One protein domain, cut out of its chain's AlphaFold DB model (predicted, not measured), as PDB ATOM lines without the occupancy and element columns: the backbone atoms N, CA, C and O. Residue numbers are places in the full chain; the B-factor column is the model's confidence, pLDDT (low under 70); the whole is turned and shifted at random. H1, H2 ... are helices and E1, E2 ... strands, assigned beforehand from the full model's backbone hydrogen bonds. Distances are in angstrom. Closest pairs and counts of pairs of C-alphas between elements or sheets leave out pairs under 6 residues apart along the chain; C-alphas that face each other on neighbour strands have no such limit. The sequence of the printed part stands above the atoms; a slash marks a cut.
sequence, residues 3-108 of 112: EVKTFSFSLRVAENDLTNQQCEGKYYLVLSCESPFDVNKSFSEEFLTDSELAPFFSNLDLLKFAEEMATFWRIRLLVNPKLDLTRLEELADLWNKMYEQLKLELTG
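Overview. This is residues 3 to 108 of the 112 residues of an uncharacterized protein of Adhaeribacter swui (UniProt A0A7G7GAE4). A twisted sheet of four strands, E1 to E4, has the helix H2 packed over one face at its E1 and E2 side, while H1 lies side by side with H2 as the other half of a helical hairpin and only grazes the sheet with its residues 59 to 62. The sheet and H2 make two layers, a sheet with a helix on one face. The printed part has 106 residues, with four named strands and then two named helices along the chain, E1 E2 E3 E4 H1 H2; the class is mixed, helices and strands. The sheet's order is E1 - E2 - E3 - E4, all antiparallel. The whole is compact, with a radius of gyration of the C-alphas of 14.5 A, and spans 41 by 33 by 28 A.

Along the chain. E1 is residues 3 to 5, 6.9 A long, and begins with C-alpha 3 at (-49.016, 7.050, -38.476). E2, residues 9 to 15, is 20.0 A long, and E3, residues 27 to 33, is 20.1 A. E4, residues 43 to 47, is 12.8 A. H1, residues 59 to 79, is 30.2 A long and begins with C-alpha 59 at (-39.461, -1.705, -34.454). H2, residues 88 to 107, is 28.4 A long and ends with C-alpha 107 at (-33.963, 6.322, -29.209).

Arrangement. The four strands form a meander, each strand the antiparallel neighbour of the one before, and each two in succession are a hairpin. From edge to edge of the sheet the strands' lines turn by 38 degrees. In E2 and E3, N 10 and O 32 are 2.8 A apart, within hydrogen-bond range. On one side of this pair E1 neighbours E2, with N 4 and O 11 at 2.9 A; on the other side E4 neighbours E3, with N 45 and O 31 at 2.8 A. The edge strands E1 and E4 are apart. H2 is on the sheet at a height over the sheet of 8.3 A, over E1 and E2; on the local plane it stands at 32 degrees to E1, only just slantwise to the strands. The closest C-alphas of E1 and H2 are those of Val 4 and Met 98, 6.0 A apart; those of E2 and H2 are Leu 11 and Leu 94, 7.0 A. H1 and H2 touch, their closest C-alphas being those of Ala 70 and Trp 95, 4.9 A apart, at a shallow tilt of 27 degrees, opposite ways. E3 and H1 are near each other, with 5 pairs of C-alphas within 10 A. In H1 and H2 every O i to N i+4 pair is within hydrogen-bond range.

Size, cuts and confidence. The C-alphas farthest apart are those of Thr 19 and Lys 82, 43.8 A. The printed part has no cut. The links E2 to E3 and E4 to H1 are long, with 11 residues each. Residues 78 to 83, of which 78 and 79 belong to H1, stand free. The mean pLDDT of the printed part is 77.4; it is under 70 at residues 17 to 24, 35 to 42, 44 to 54 and 81 to 86.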
ATOM      1  N   GLU A   3     -48.464   6.590 -37.201       90.75
ATOM      2  CA  GLU A   3     -49.016   7.050 -38.476       90.75
ATOM      3  C   GLU A   3     -48.326   8.347 -38.899       90.75
ATOM      4  O   GLU A   3     -48.196   9.280 -38.106       90.75
ATOM      5  N   VAL A   4     -47.897   8.413 -40.157       91.44
ATOM      6  CA  VAL A   4     -47.339   9.622 -40.772       91.44
ATOM      7  C   VAL A   4     -48.118   9.969 -42.029       91.44
ATOM      8  O   VAL A   4     -48.671   9.094 -42.694       91.44
ATOM      9  N   LYS A   5     -48.184  11.266 -42.343       89.75
ATOM     10  CA  LYS A   5     -48.975  11.788 -43.463       89.75
ATOM     11  C   LYS A   5     -48.199  12.815 -44.279       89.75
ATOM     12  O   LYS A   5     -47.386  13.589 -43.748       89.75
ATOM     13  N   THR A   6     -48.483  12.842 -45.571       87.06
ATOM     14  CA  THR A   6     -48.213  13.960 -46.479       87.06
ATOM     15  C   THR A   6     -49.541  14.539 -46.966       87.06
ATOM     16  O   THR A   6     -50.576  14.318 -46.338       87.06
ATOM     17  N   PHE A   7     -49.514  15.339 -48.030       82.12
ATOM     18  CA  PHE A   7     -50.722  15.935 -48.588       82.12
ATOM     19  C   PHE A   7     -51.648  14.873 -49.194       82.12
ATOM     20  O   PHE A   7     -52.853  14.914 -48.969       82.12
ATOM     21  N   SER A   8     -51.072  13.912 -49.916       81.94
ATOM     22  CA  SER A   8     -51.808  12.877 -50.643       81.94
ATOM     23  C   SER A   8     -51.693  11.486 -50.020       81.94
ATOM     24  O   SER A   8     -52.464  10.609 -50.395       81.94
ATOM     25  N   PHE A   9     -50.729  11.237 -49.123       86.94
ATOM     26  CA  PHE A   9     -50.468   9.894 -48.597       86.94
ATOM     27  C   PHE A   9     -50.551   9.801 -47.075       86.94
ATOM     28  O   PHE A   9     -50.176  10.727 -46.355       86.94
ATOM     29  N   SER A  10     -50.957   8.632 -46.584       89.62
ATOM     30  CA  SER A  10     -50.740   8.195 -45.209       89.62
ATOM     31  C   SER A  10     -49.994   6.868 -45.190       89.62
ATOM     32  O   SER A  10     -50.202   6.006 -46.041       89.62
ATOM     33  N   LEU A  11     -49.112   6.704 -44.214       90.19
ATOM     34  CA  LEU A  11     -48.453   5.441 -43.931       90.19
ATOM     35  C   LEU A  11     -48.638   5.133 -42.454       90.19
ATOM     36  O   LEU A  11     -48.259   5.929 -41.590       90.19
ATOM     37  N   ARG A  12     -49.219   3.973 -42.170       89.69
ATOM     38  CA  ARG A  12     -49.548   3.531 -40.819       89.69
ATOM     39  C   ARG A  12     -48.857   2.214 -40.507       89.69
ATOM     40  O   ARG A  12     -48.985   1.269 -41.274       89.69
ATOM     41  N   VAL A  13     -48.196   2.150 -39.356       88.00
ATOM     42  CA  VAL A  13     -47.746   0.915 -38.706       88.00
ATOM     43  C   VAL A  13     -48.782   0.520 -37.664       88.00
ATOM     44  O   VAL A  13     -49.084   1.289 -36.739       88.00
ATOM     45  N   ALA A  14     -49.281  -0.702 -37.784       83.38
ATOM     46  CA  ALA A  14     -50.161  -1.314 -36.804       83.38
ATOM     47  C   ALA A  14     -49.577  -2.640 -36.312       83.38
ATOM     48  O   ALA A  14     -48.867  -3.335 -37.040       83.38
ATOM     49  N   GLU A  15     -49.860  -2.954 -35.050       81.06
ATOM     50  CA  GLU A  15     -49.575  -4.271 -34.490       81.06
ATOM     51  C   GLU A  15     -50.530  -5.288 -35.110       81.06
ATOM     52  O   GLU A  15     -51.713  -5.015 -35.337       81.06
ATOM     53  N   ASN A  16     -49.985  -6.451 -35.434       75.56
ATOM     54  CA  ASN A  16     -50.736  -7.556 -35.981       75.56
ATOM     55  C   ASN A  16     -51.462  -8.290 -34.844       75.56
ATOM     56  O   ASN A  16     -50.933  -9.229 -34.258       75.56
ATOM     57  N   ASP A  17     -52.684  -7.849 -34.547       66.62
ATOM     58  CA  ASP A  17     -53.598  -8.536 -33.622       66.62
ATOM     59  C   ASP A  17     -54.289  -9.752 -34.268       66.62
ATOM     60  O   ASP A  17     -55.021 -10.495 -33.607       66.62
ATOM     61  N   LEU A  18     -54.091  -9.964 -35.575       57.59
ATOM     62  CA  LEU A  18     -54.728 -11.048 -36.304       57.59
ATOM     63  C   LEU A  18     -53.925 -12.337 -36.125       57.59
ATOM     64  O   LEU A  18     -52.860 -12.533 -36.706       57.59
ATOM     65  N   THR A  19     -54.530 -13.288 -35.418       50.56
ATOM     66  CA  THR A  19     -54.257 -14.733 -35.469       50.56
ATOM     67  C   THR A  19     -54.561 -15.343 -36.853       50.56
ATOM     68  O   THR A  19     -55.048 -16.467 -36.958       50.56
ATOM     69  N   ASN A  20     -54.302 -14.612 -37.942       50.97
ATOM     70  CA  ASN A  20     -54.433 -15.116 -39.302       50.97
ATOM     71  C   ASN A  20     -53.138 -15.822 -39.698       50.97
ATOM     72  O   ASN A  20     -52.058 -15.241 -39.671       50.97
ATOM     73  N   GLN A  21     -53.279 -17.082 -40.100       55.59
ATOM     74  CA  GLN A  21     -52.220 -18.052 -40.411       55.59
ATOM     75  C   GLN A  21     -51.254 -17.648 -41.552       55.59
ATOM     76  O   GLN A  21     -50.443 -18.469 -41.959       55.59
ATOM     77  N   GLN A  22     -51.342 -16.423 -42.078       57.28
ATOM     78  CA  GLN A  22     -50.592 -15.941 -43.246       57.28
ATOM     79  C   GLN A  22     -49.662 -14.754 -42.954       57.28
ATOM     80  O   GLN A  22     -48.905 -14.355 -43.829       57.28
ATOM     81  N   CYS A  23     -49.696 -14.177 -41.750       58.84
ATOM     82  CA  CYS A  23     -48.859 -13.027 -41.414       58.84
ATOM     83  C   CYS A  23     -47.896 -13.420 -40.290       58.84
ATOM     84  O   CYS A  23     -48.297 -13.548 -39.134       58.84
ATOM     85  N   GLU A  24     -46.629 -13.656 -40.634       69.44
ATOM     86  CA  GLU A  24     -45.615 -14.099 -39.665       69.44
ATOM     87  C   GLU A  24     -45.080 -12.936 -38.801       69.44
ATOM     88  O   GLU A  24     -44.539 -13.166 -37.721       69.44
ATOM     89  N   GLY A  25     -45.261 -11.681 -39.233       73.12
ATOM     90  CA  GLY A  25     -44.780 -10.478 -38.542       73.12
ATOM     91  C   GLY A  25     -45.666  -9.995 -37.384       73.12
ATOM     92  O   GLY A  25     -46.883 -10.196 -37.371       73.12
ATOM     93  N   LYS A  26     -45.050  -9.286 -36.424       81.38
ATOM     94  CA  LYS A  26     -45.752  -8.581 -35.328       81.38
ATOM     95  C   LYS A  26     -46.352  -7.251 -35.766       81.38
ATOM     96  O   LYS A  26     -47.213  -6.722 -35.072       81.38
ATOM     97  N   TYR A  27     -45.877  -6.702 -36.879       81.06
ATOM     98  CA  TYR A  27     -46.315  -5.417 -37.405       81.06
ATOM     99  C   TYR A  27     -46.632  -5.531 -38.892       81.06
ATOM    100  O   TYR A  27     -45.982  -6.290 -39.607       81.06
ATOM    101  N   TYR A  28     -47.586  -4.726 -39.353       81.31
ATOM    102  CA  TYR A  28     -47.878  -4.530 -40.771       81.31
ATOM    103  C   TYR A  28     -47.962  -3.038 -41.098       81.31
ATOM    104  O   TYR A  28     -48.199  -2.194 -40.222       81.31
ATOM    105  N   LEU A  29     -47.739  -2.715 -42.372       83.62
ATOM    106  CA  LEU A  29     -47.765  -1.353 -42.895       83.62
ATOM    107  C   LEU A  29     -48.974  -1.182 -43.814       83.62
ATOM    108  O   LEU A  29     -49.242  -2.023 -44.665       83.62
ATOM    109  N   VAL A  30     -49.682  -0.066 -43.682       85.31
ATOM    110  CA  VAL A  30     -50.762   0.319 -44.598       85.31
ATOM    111  C   VAL A  30     -50.408   1.654 -45.219       85.31
ATOM    112  O   VAL A  30     -50.349   2.663 -44.512       85.31
ATOM    113  N   LEU A  31     -50.170   1.655 -46.528       85.56
ATOM    114  CA  LEU A  31     -49.988   2.858 -47.328       85.56
ATOM    115  C   LEU A  31     -51.319   3.209 -47.973       85.56
ATOM    116  O   LEU A  31     -51.883   2.427 -48.729       85.56
ATOM    117  N   SER A  32     -51.822   4.399 -47.693       84.75
ATOM    118  CA  SER A  32     -53.011   4.929 -48.348       84.75
ATOM    119  C   SER A  32     -52.640   6.169 -49.140       84.75
ATOM    120  O   SER A  32     -51.845   6.990 -48.694       84.75
ATOM    121  N   CYS A  33     -53.219   6.309 -50.323       82.12
ATOM    122  CA  CYS A  33     -53.184   7.511 -51.128       82.12
ATOM    123  C   CYS A  33     -54.616   8.001 -51.287       82.12
ATOM    124  O   CYS A  33     -55.443   7.309 -51.879       82.12
ATOM    125  N   GLU A  34     -54.905   9.195 -50.788       74.06
ATOM    126  CA  GLU A  34     -56.178   9.857 -51.027       74.06
ATOM    127  C   GLU A  34     -55.976  10.917 -52.106       74.06
ATOM    128  O   GLU A  34     -55.133  11.808 -51.997       74.06
ATOM    129  N   SER A  35     -56.731  10.815 -53.200       65.50
ATOM    130  CA  SER A  35     -56.744  11.879 -54.196       65.50
ATOM    131  C   SER A  35     -57.717  12.970 -53.738       65.50
ATOM    132  O   SER A  35     -58.922  12.717 -53.695       65.50
ATOM    133  N   PRO A  36     -57.251  14.206 -53.480       60.66
ATOM    134  CA  PRO A  36     -58.119  15.286 -53.006       60.66
ATOM    135  C   PRO A  36     -59.119  15.770 -54.068       60.66
ATOM    136  O   PRO A  36     -60.019  16.546 -53.765       60.66
ATOM    137  N   PHE A  37     -58.965  15.323 -55.319       63.81
ATOM    138  CA  PHE A  37     -59.791  15.740 -56.451       63.81
ATOM    139  C   PHE A  37     -60.750  14.651 -56.948       63.81
ATOM    140  O   PHE A  37     -61.685  14.966 -57.676       63.81
ATOM    141  N   ASP A  38     -60.512  13.378 -56.608       59.31
ATOM    142  CA  ASP A  38     -61.300  12.255 -57.132       59.31
ATOM    143  C   ASP A  38     -61.153  11.023 -56.233       59.31
ATOM    144  O   ASP A  38     -60.132  10.339 -56.278       59.31
ATOM    145  N   VAL A  39     -62.185  10.731 -55.442       61.69
ATOM    146  CA  VAL A  39     -62.208   9.608 -54.488       61.69
ATOM    147  C   VAL A  39     -62.034   8.255 -55.192       61.69
ATOM    148  O   VAL A  39     -61.484   7.329 -54.606       61.69
ATOM    149  N   ASN A  40     -62.410   8.141 -56.472       61.72
ATOM    150  CA  ASN A  40     -62.241   6.904 -57.243       61.72
ATOM    151  C   ASN A  40     -60.780   6.640 -57.650       61.72
ATOM    152  O   ASN A  40     -60.477   5.579 -58.191       61.72
ATOM    153  N   LYS A  41     -59.877   7.605 -57.422       62.31
ATOM    154  CA  LYS A  41     -58.425   7.476 -57.633       62.31
ATOM    155  C   LYS A  41     -57.648   7.322 -56.326       62.31
ATOM    156  O   LYS A  41     -56.421   7.403 -56.342       62.31
ATOM    157  N   SER A  42     -58.344   7.145 -55.209       64.88
ATOM    158  CA  SER A  42     -57.718   6.779 -53.945       64.88
ATOM    159  C   SER A  42     -57.378   5.288 -53.958       64.88
ATOM    160  O   SER A  42     -58.171   4.477 -54.435       64.88
ATOM    161  N   PHE A  43     -56.206   4.920 -53.446       72.06
ATOM    162  CA  PHE A  43     -55.825   3.519 -53.266       72.06
ATOM    163  C   PHE A  43     -55.319   3.290 -51.848       72.06
ATOM    164  O   PHE A  43     -54.723   4.178 -51.243       72.06
ATOM    165  N   SER A  44     -55.540   2.090 -51.329       63.03
ATOM    166  CA  SER A  44     -54.909   1.606 -50.107       63.03
ATOM    167  C   SER A  44     -54.199   0.304 -50.433       63.03
ATOM    168  O   SER A  44     -54.827  -0.637 -50.917       63.03
ATOM    169  N   GLU A  45     -52.899   0.267 -50.186       66.56
ATOM    170  CA  GLU A  45     -52.077  -0.925 -50.302       66.56
ATOM    171  C   GLU A  45     -51.647  -1.348 -48.898       66.56
ATOM    172  O   GLU A  45     -51.028  -0.587 -48.146       66.56
ATOM    173  N   GLU A  46     -52.037  -2.562 -48.523       63.69
ATOM    174  CA  GLU A  46     -51.593  -3.186 -47.286       63.69
ATOM    175  C   GLU A  46     -50.339  -3.998 -47.590       63.69
ATOM    176  O   GLU A  46     -50.379  -4.996 -48.308       63.69
ATOM    177  N   PHE A  47     -49.216  -3.569 -47.025       66.06
ATOM    178  CA  PHE A  47     -48.006  -4.369 -46.994       66.06
ATOM    179  C   PHE A  47     -48.146  -5.354 -45.840       66.06
ATOM    180  O   PHE A  47     -47.727  -5.101 -44.704       66.06
ATOM    181  N   LEU A  48     -48.788  -6.476 -46.146       57.97
ATOM    182  CA  LEU A  48     -48.682  -7.669 -45.329       57.97
ATOM    183  C   LEU A  48     -47.291  -8.238 -45.574       57.97
ATOM    184  O   LEU A  48     -46.925  -8.552 -46.708       57.97
ATOM    185  N   THR A  49     -46.496  -8.341 -44.518       53.12
ATOM    186  CA  THR A  49     -45.275  -9.127 -44.594       53.12
ATOM    187  C   THR A  49     -45.658 -10.600 -44.620       53.12
ATOM    188  O   THR A  49     -45.808 -11.235 -43.572       53.12
ATOM    189  N   ASP A  50     -45.923 -11.106 -45.819       49.59
ATOM    190  CA  ASP A  50     -46.017 -12.539 -46.079       49.59
ATOM    191  C   ASP A  50     -44.616 -13.164 -45.940       49.59
ATOM    192  O   ASP A  50     -43.605 -12.475 -45.992       49.59
ATOM    193  N   SER A  51     -44.539 -14.478 -45.802       48.72
ATOM    194  CA  SER A  51     -43.318 -15.293 -45.854       48.72
ATOM    195  C   SER A  51     -42.341 -14.945 -47.000       48.72
ATOM    196  O   SER A  51     -41.139 -15.181 -46.872       48.72
ATOM    197  N   GLU A  52     -42.825 -14.347 -48.098       54.38
ATOM    198  CA  GLU A  52     -42.010 -13.852 -49.222       54.38
ATOM    199  C   GLU A  52     -41.436 -12.431 -49.014       54.38
ATOM    200  O   GLU A  52     -40.420 -12.074 -49.615       54.38
ATOM    201  N   LEU A  53     -42.055 -11.620 -48.149       57.50
ATOM    202  CA  LEU A  53     -41.668 -10.250 -47.801       57.50
ATOM    203  C   LEU A  53     -41.237 -10.210 -46.330       57.50
ATOM    204  O   LEU A  53     -42.076 -10.227 -45.441       57.50
ATOM    205  N   ALA A  54     -39.925 -10.144 -46.079       64.94
ATOM    206  CA  ALA A  54     -39.298 -10.201 -44.750       64.94
ATOM    207  C   ALA A  54     -40.181  -9.659 -43.589       64.94
ATOM    208  O   ALA A  54     -40.387  -8.446 -43.494       64.94
ATOM    209  N   PRO A  55     -40.685 -10.535 -42.696       71.38
ATOM    210  CA  PRO A  55     -41.596 -10.136 -41.631       71.38
ATOM    211  C   PRO A  55     -41.011  -9.158 -40.619       71.38
ATOM    212  O   PRO A  55     -39.881  -9.306 -40.153       71.38
ATOM    213  N   PHE A  56     -41.812  -8.157 -40.239       82.44
ATOM    214  CA  PHE A  56     -41.430  -7.170 -39.233       82.44
ATOM    215  C   PHE A  56     -41.701  -7.722 -37.829       82.44
ATOM    216  O   PHE A  56     -42.829  -7.691 -37.326       82.44
ATOM    217  N   PHE A  57     -40.663  -8.229 -37.165       81.50
ATOM    218  CA  PHE A  57     -40.764  -8.763 -35.800       81.50
ATOM    219  C   PHE A  57     -40.488  -7.712 -34.721       81.50
ATOM    220  O   PHE A  57     -40.805  -7.924 -33.544       81.50
ATOM    221  N   SER A  58     -39.888  -6.585 -35.101       84.69
ATOM    222  CA  SER A  58     -39.476  -5.520 -34.197       84.69
ATOM    223  C   SER A  58     -39.568  -4.134 -34.843       84.69
ATOM    224  O   SER A  58     -39.535  -3.984 -36.063       84.69
ATOM    225  N   ASN A  59     -39.587  -3.095 -34.002       84.50
ATOM    226  CA  ASN A  59     -39.461  -1.705 -34.454       84.50
ATOM    227  C   ASN A  59     -38.130  -1.434 -35.174       84.50
ATOM    228  O   ASN A  59     -38.056  -0.519 -35.988       84.50
ATOM    229  N   LEU A  60     -37.084  -2.225 -34.904       86.44
ATOM    230  CA  LEU A  60     -35.805  -2.110 -35.604       86.44
ATOM    231  C   LEU A  60     -35.912  -2.586 -37.060       86.44
ATOM    232  O   LEU A  60     -35.299  -1.984 -37.938       86.44
ATOM    233  N   ASP A  61     -36.695  -3.637 -37.314       86.25
ATOM    234  CA  ASP A  61     -36.944  -4.134 -38.672       86.25
ATOM    235  C   ASP A  61     -37.722  -3.090 -39.477       86.25
ATOM    236  O   ASP A  61     -37.337  -2.749 -40.594       86.25
ATOM    237  N   LEU A  62     -38.747  -2.497 -38.853       86.81
ATOM    238  CA  LEU A  62     -39.499  -1.380 -39.424       86.81
ATOM    239  C   LEU A  62     -38.603  -0.170 -39.716       86.81
ATOM    240  O   LEU A  62     -38.735   0.443 -40.773       86.81
ATOM    241  N   LEU A  63     -37.690   0.178 -38.799       89.50
ATOM    242  CA  LEU A  63     -36.776   1.309 -38.974       89.50
ATOM    243  C   LEU A  63     -35.866   1.107 -40.191       89.50
ATOM    244  O   LEU A  63     -35.761   2.004 -41.025       89.50
ATOM    245  N   LYS A  64     -35.234  -0.070 -40.300       88.69
ATOM    246  CA  LYS A  64     -34.367  -0.414 -41.437       88.69
ATOM    247  C   LYS A  64     -35.141  -0.375 -42.749       88.69
ATOM    248  O   LYS A  64     -34.686   0.234 -43.709       88.69
ATOM    249  N   PHE A  65     -36.336  -0.957 -42.768       89.06
ATOM    250  CA  PHE A  65     -37.177  -0.955 -43.958       89.06
ATOM    251  C   PHE A  65     -37.588   0.464 -44.375       89.06
ATOM    252  O   PHE A  65     -37.506   0.818 -45.549       89.06
ATOM    253  N   ALA A  66     -37.968   1.319 -43.419       89.56
ATOM    254  CA  ALA A  66     -38.297   2.712 -43.706       89.56
ATOM    255  C   ALA A  66     -37.094   3.492 -44.275       89.56
ATOM    256  O   ALA A  66     -37.268   4.284 -45.202       89.56
ATOM    257  N   GLU A  67     -35.882   3.242 -43.769       90.81
ATOM    258  CA  GLU A  67     -34.633   3.825 -44.284       90.81
ATOM    259  C   GLU A  67     -34.323   3.371 -45.718       90.81
ATOM    260  O   GLU A  67     -34.005   4.193 -46.586       90.81
ATOM    261  N   GLU A  68     -34.454   2.069 -45.987       90.19
ATOM    262  CA  GLU A  68     -34.258   1.480 -47.314       90.19
ATOM    263  C   GLU A  68     -35.249   2.057 -48.327       90.19
ATOM    264  O   GLU A  68     -34.844   2.487 -49.410       90.19
ATOM    265  N   MET A  69     -36.529   2.157 -47.960       89.19
ATOM    266  CA  MET A  69     -37.567   2.728 -48.819       89.19
ATOM    267  C   MET A  69     -37.341   4.222 -49.069       89.19
ATOM    268  O   MET A  69     -37.392   4.667 -50.218       89.19
ATOM    269  N   ALA A  70     -37.022   5.004 -48.033       88.44
ATOM    270  CA  ALA A  70     -36.695   6.422 -48.184       88.44
ATOM    271  C   ALA A  70     -35.504   6.633 -49.136       88.44
ATOM    272  O   ALA A  70     -35.534   7.506 -50.009       88.44
ATOM    273  N   THR A  71     -34.469   5.801 -49.003       89.75
ATOM    274  CA  THR A  71     -33.281   5.832 -49.864       89.75
ATOM    275  C   THR A  71     -33.616   5.423 -51.296       89.75
ATOM    276  O   THR A  71     -33.223   6.112 -52.239       89.75
ATOM    277  N   PHE A  72     -34.384   4.348 -51.474       89.38
ATOM    278  CA  PHE A  72     -34.819   3.863 -52.781       89.38
ATOM    279  C   PHE A  72     -35.550   4.953 -53.569       89.38
ATOM    280  O   PHE A  72     -35.173   5.248 -54.707       89.38
ATOM    281  N   TRP A  73     -36.553   5.598 -52.967       85.94
ATOM    282  CA  TRP A  73     -37.331   6.638 -53.644       85.94
ATOM    283  C   TRP A  73     -36.494   7.876 -53.967       85.94
ATOM    284  O   TRP A  73     -36.592   8.404 -55.075       85.94
ATOM    285  N   ARG A  74     -35.584   8.279 -53.072       85.12
ATOM    286  CA  ARG A  74     -34.626   9.363 -53.347       85.12
ATOM    287  C   ARG A  74     -33.707   9.047 -54.527       85.12
ATOM    288  O   ARG A  74     -33.535   9.885 -55.408       85.12
ATOM    289  N   ILE A  75     -33.152   7.836 -54.596       86.75
ATOM    290  CA  ILE A  75     -32.322   7.413 -55.735       86.75
ATOM    291  C   ILE A  75     -33.148   7.417 -57.027       86.75
ATOM    292  O   ILE A  75     -32.669   7.883 -58.062       86.75
ATOM    293  N   ARG A  76     -34.398   6.942 -56.988       82.94
ATOM    294  CA  ARG A  76     -35.286   6.945 -58.162       82.94
ATOM    295  C   ARG A  76     -35.557   8.353 -58.690       82.94
ATOM    296  O   ARG A  76     -35.525   8.524 -59.910       82.94
ATOM    297  N   LEU A  77     -35.747   9.333 -57.807       82.25
ATOM    298  CA  LEU A  77     -35.891  10.748 -58.170       82.25
ATOM    299  C   LEU A  77     -34.620  11.302 -58.831       82.25
ATOM    300  O   LEU A  77     -34.704  11.959 -59.864       82.25
ATOM    301  N   LEU A  78     -33.436  10.975 -58.298       81.12
ATOM    302  CA  LEU A  78     -32.154  11.419 -58.863       81.12
ATOM    303  C   LEU A  78     -31.881  10.836 -60.256       81.12
ATOM    304  O   LEU A  78     -31.389  11.537 -61.139       81.12
ATOM    305  N   VAL A  79     -32.195   9.554 -60.457       82.12
ATOM    306  CA  VAL A  79     -31.979   8.868 -61.742       82.12
ATOM    307  C   VAL A  79     -32.998   9.320 -62.789       82.12
ATOM    308  O   VAL A  79     -32.682   9.359 -63.977       82.12
ATOM    309  N   ASN A  80     -34.211   9.685 -62.367       74.88
ATOM    310  CA  ASN A  80     -35.275  10.110 -63.265       74.88
ATOM    311  C   ASN A  80     -35.973  11.376 -62.747       74.88
ATOM    312  O   ASN A  80     -37.109  11.309 -62.291       74.88
ATOM    313  N   PRO A  81     -35.374  12.564 -62.903       64.50
ATOM    314  CA  PRO A  81     -35.983  13.807 -62.421       64.50
ATOM    315  C   PRO A  81     -37.309  14.148 -63.126       64.50
ATOM    316  O   PRO A  81     -38.117  14.905 -62.609       64.50
ATOM    317  N   LYS A  82     -37.579  13.561 -64.303       66.94
ATOM    318  CA  LYS A  82     -38.862  13.712 -65.017       66.94
ATOM    319  C   LYS A  82     -39.997  12.847 -64.453       66.94
ATOM    320  O   LYS A  82     -41.130  12.994 -64.897       66.94
ATOM    321  N   LEU A  83     -39.701  11.921 -63.535       60.38
ATOM    322  CA  LEU A  83     -40.698  11.078 -62.866       60.38
ATOM    323  C   LEU A  83     -41.461  11.839 -61.765       60.38
ATOM    324  O   LEU A  83     -42.465  11.327 -61.273       60.38
ATOM    325  N   ASP A  84     -41.075  13.082 -61.460       54.91
ATOM    326  CA  ASP A  84     -41.790  13.995 -60.552       54.91
ATOM    327  C   ASP A  84     -43.138  14.518 -61.114       54.91
ATOM    328  O   ASP A  84     -43.635  15.592 -60.801       54.91
ATOM    329  N   LEU A  85     -43.768  13.745 -61.997       53.38
ATOM    330  CA  LEU A  85     -45.087  14.044 -62.549       53.38
ATOM    331  C   LEU A  85     -46.224  13.568 -61.633       53.38
ATOM    332  O   LEU A  85     -47.364  13.994 -61.814       53.38
ATOM    333  N   THR A  86     -45.954  12.686 -60.663       58.75
ATOM    334  CA  THR A  86     -47.012  12.019 -59.883       58.75
ATOM    335  C   THR A  86     -46.578  11.634 -58.466       58.75
ATOM    336  O   THR A  86     -46.579  10.459 -58.109       58.75
ATOM    337  N   ARG A  87     -46.276  12.629 -57.622       74.19
ATOM    338  CA  ARG A  87     -46.257  12.479 -56.149       74.19
ATOM    339  C   ARG A  87     -45.158  11.561 -55.574       74.19
ATOM    340  O   ARG A  87     -45.285  11.081 -54.450       74.19
ATOM    341  N   LEU A  88     -44.078  11.321 -56.321       79.19
ATOM    342  CA  LEU A  88     -42.945  10.516 -55.842       79.19
ATOM    343  C   LEU A  88     -42.131  11.230 -54.762       79.19
ATOM    344  O   LEU A  88     -41.657  10.568 -53.843       79.19
ATOM    345  N   GLU A  89     -42.004  12.557 -54.842       83.06
ATOM    346  CA  GLU A  89     -41.408  13.361 -53.769       83.06
ATOM    347  C   GLU A  89     -42.193  13.212 -52.466       83.06
ATOM    348  O   GLU A  89     -41.613  12.882 -51.435       83.06
ATOM    349  N   GLU A  90     -43.526  13.320 -52.524       86.25
ATOM    350  CA  GLU A  90     -44.370  13.069 -51.354       86.25
ATOM    351  C   GLU A  90     -44.163  11.659 -50.788       86.25
ATOM    352  O   GLU A  90     -44.116  11.478 -49.576       86.25
ATOM    353  N   LEU A  91     -44.016  10.651 -51.646       85.69
ATOM    354  CA  LEU A  91     -43.823   9.277 -51.200       85.69
ATOM    355  C   LEU A  91     -42.442   9.088 -50.546       85.69
ATOM    356  O   LEU A  91     -42.344   8.449 -49.498       85.69
ATOM    357  N   ALA A  92     -41.387   9.707 -51.085       87.94
ATOM    358  CA  ALA A  92     -40.070   9.747 -50.449       87.94
ATOM    359  C   ALA A  92     -40.115  10.464 -49.086       87.94
ATOM    360  O   ALA A  92     -39.525   9.991 -48.110       87.94
ATOM    361  N   ASP A  93     -40.834  11.581 -48.992       89.69
ATOM    362  CA  ASP A  93     -41.015  12.334 -47.749       89.69
ATOM    363  C   ASP A  93     -41.809  11.548 -46.703       89.69
ATOM    364  O   ASP A  93     -41.485  11.593 -45.514       89.69
ATOM    365  N   LEU A  94     -42.822  10.793 -47.130       92.31
ATOM    366  CA  LEU A  94     -43.618   9.928 -46.265       92.31
ATOM    367  C   LEU A  94     -42.743   8.870 -45.580       92.31
ATOM    368  O   LEU A  94     -42.811   8.713 -44.359       92.31
ATOM    369  N   TRP A  95     -41.878   8.192 -46.340       92.25
ATOM    370  CA  TRP A  95     -40.949   7.199 -45.790       92.25
ATOM    371  C   TRP A  95     -39.888   7.829 -44.881       92.25
ATOM    372  O   TRP A  95     -39.597   7.271 -43.825       92.25
ATOM    373  N   ASN A  96     -39.376   9.020 -45.213       92.69
ATOM    374  CA  ASN A  96     -38.467   9.751 -44.320       92.69
ATOM    375  C   ASN A  96     -39.138  10.120 -42.992       92.69
ATOM    376  O   ASN A  96     -38.549   9.930 -41.931       92.69
ATOM    377  N   LYS A  97     -40.386  10.604 -43.026       93.75
ATOM    378  CA  LYS A  97     -41.158  10.888 -41.807       93.75
ATOM    379  C   LYS A  97     -41.358   9.632 -40.964       93.75
ATOM    380  O   LYS A  97     -41.228   9.703 -39.746       93.75
ATOM    381  N   MET A  98     -41.659   8.495 -41.597       92.44
ATOM    382  CA  MET A  98     -41.808   7.221 -40.891       92.44
ATOM    383  C   MET A  98     -40.498   6.794 -40.226       92.44
ATOM    384  O   MET A  98     -40.503   6.428 -39.054       92.44
ATOM    385  N   TYR A  99     -39.376   6.893 -40.941       92.44
ATOM    386  CA  TYR A  99     -38.052   6.603 -40.398       92.44
ATOM    387  C   TYR A  99     -37.730   7.474 -39.177       92.44
ATOM    388  O   TYR A  99     -37.384   6.943 -38.125       92.44
ATOM    389  N   GLU A 100     -37.903   8.795 -39.274       92.31
ATOM    390  CA  GLU A 100     -37.630   9.709 -38.157       92.31
ATOM    391  C   GLU A 100     -38.551   9.443 -36.958       92.31
ATOM    392  O   GLU A 100     -38.099   9.465 -35.812       92.31
ATOM    393  N   GLN A 101     -39.824   9.120 -37.201       90.44
ATOM    394  CA  GLN A 101     -40.760   8.768 -36.135       90.44
ATOM    395  C   GLN A 101     -40.382   7.439 -35.461       90.44
ATOM    396  O   GLN A 101     -40.372   7.356 -34.238       90.44
ATOM    397  N   LEU A 102     -40.009   6.405 -36.220       89.88
ATOM    398  CA  LEU A 102     -39.538   5.130 -35.660       89.88
ATOM    399  C   LEU A 102     -38.222   5.295 -34.891       89.88
ATOM    400  O   LEU A 102     -38.030   4.696 -33.832       89.88
ATOM    401  N   LYS A 103     -37.317   6.138 -35.397       89.81
ATOM    402  CA  LYS A 103     -36.046   6.466 -34.749       89.81
ATOM    403  C   LYS A 103     -36.271   7.186 -33.425       89.81
ATOM    404  O   LYS A 103     -35.600   6.862 -32.446       89.81
ATOM    405  N   LEU A 104     -37.226   8.115 -33.376       87.94
ATOM    406  CA  LEU A 104     -37.663   8.771 -32.146       87.94
ATOM    407  C   LEU A 104     -38.149   7.746 -31.116       87.94
ATOM    408  O   LEU A 104     -37.682   7.767 -29.983       87.94
ATOM    409  N   GLU A 105     -39.051   6.846 -31.506       85.56
ATOM    410  CA  GLU A 105     -39.621   5.830 -30.608       85.56
ATOM    411  C   GLU A 105     -38.546   4.879 -30.058       85.56
ATOM    412  O   GLU A 105     -38.591   4.480 -28.897       85.56
ATOM    413  N   LEU A 106     -37.542   4.540 -30.874       85.19
ATOM    414  CA  LEU A 106     -36.443   3.655 -30.478       85.19
ATOM    415  C   LEU A 106     -35.384   4.338 -29.604       85.19
ATOM    416  O   LEU A 106     -34.809   3.697 -28.726       85.19
ATOM    417  N   THR A 107     -35.076   5.610 -29.866       84.69
ATOM    418  CA  THR A 107     -33.963   6.322 -29.209       84.69
ATOM    419  C   THR A 107     -34.410   7.265 -28.096       84.69
ATOM    420  O   THR A 107     -33.590   7.666 -27.274       84.69
ATOM    421  N   GLY A 108     -35.689   7.647 -28.062       74.44
ATOM    422  CA  GLY A 108     -36.231   8.667 -27.163       74.44
ATOM    423  C   GLY A 108     -35.739  10.091 -27.452       74.44
ATOM    424  O   GLY A 108     -36.069  11.010 -26.704       74.44
TER     425      GLY A 108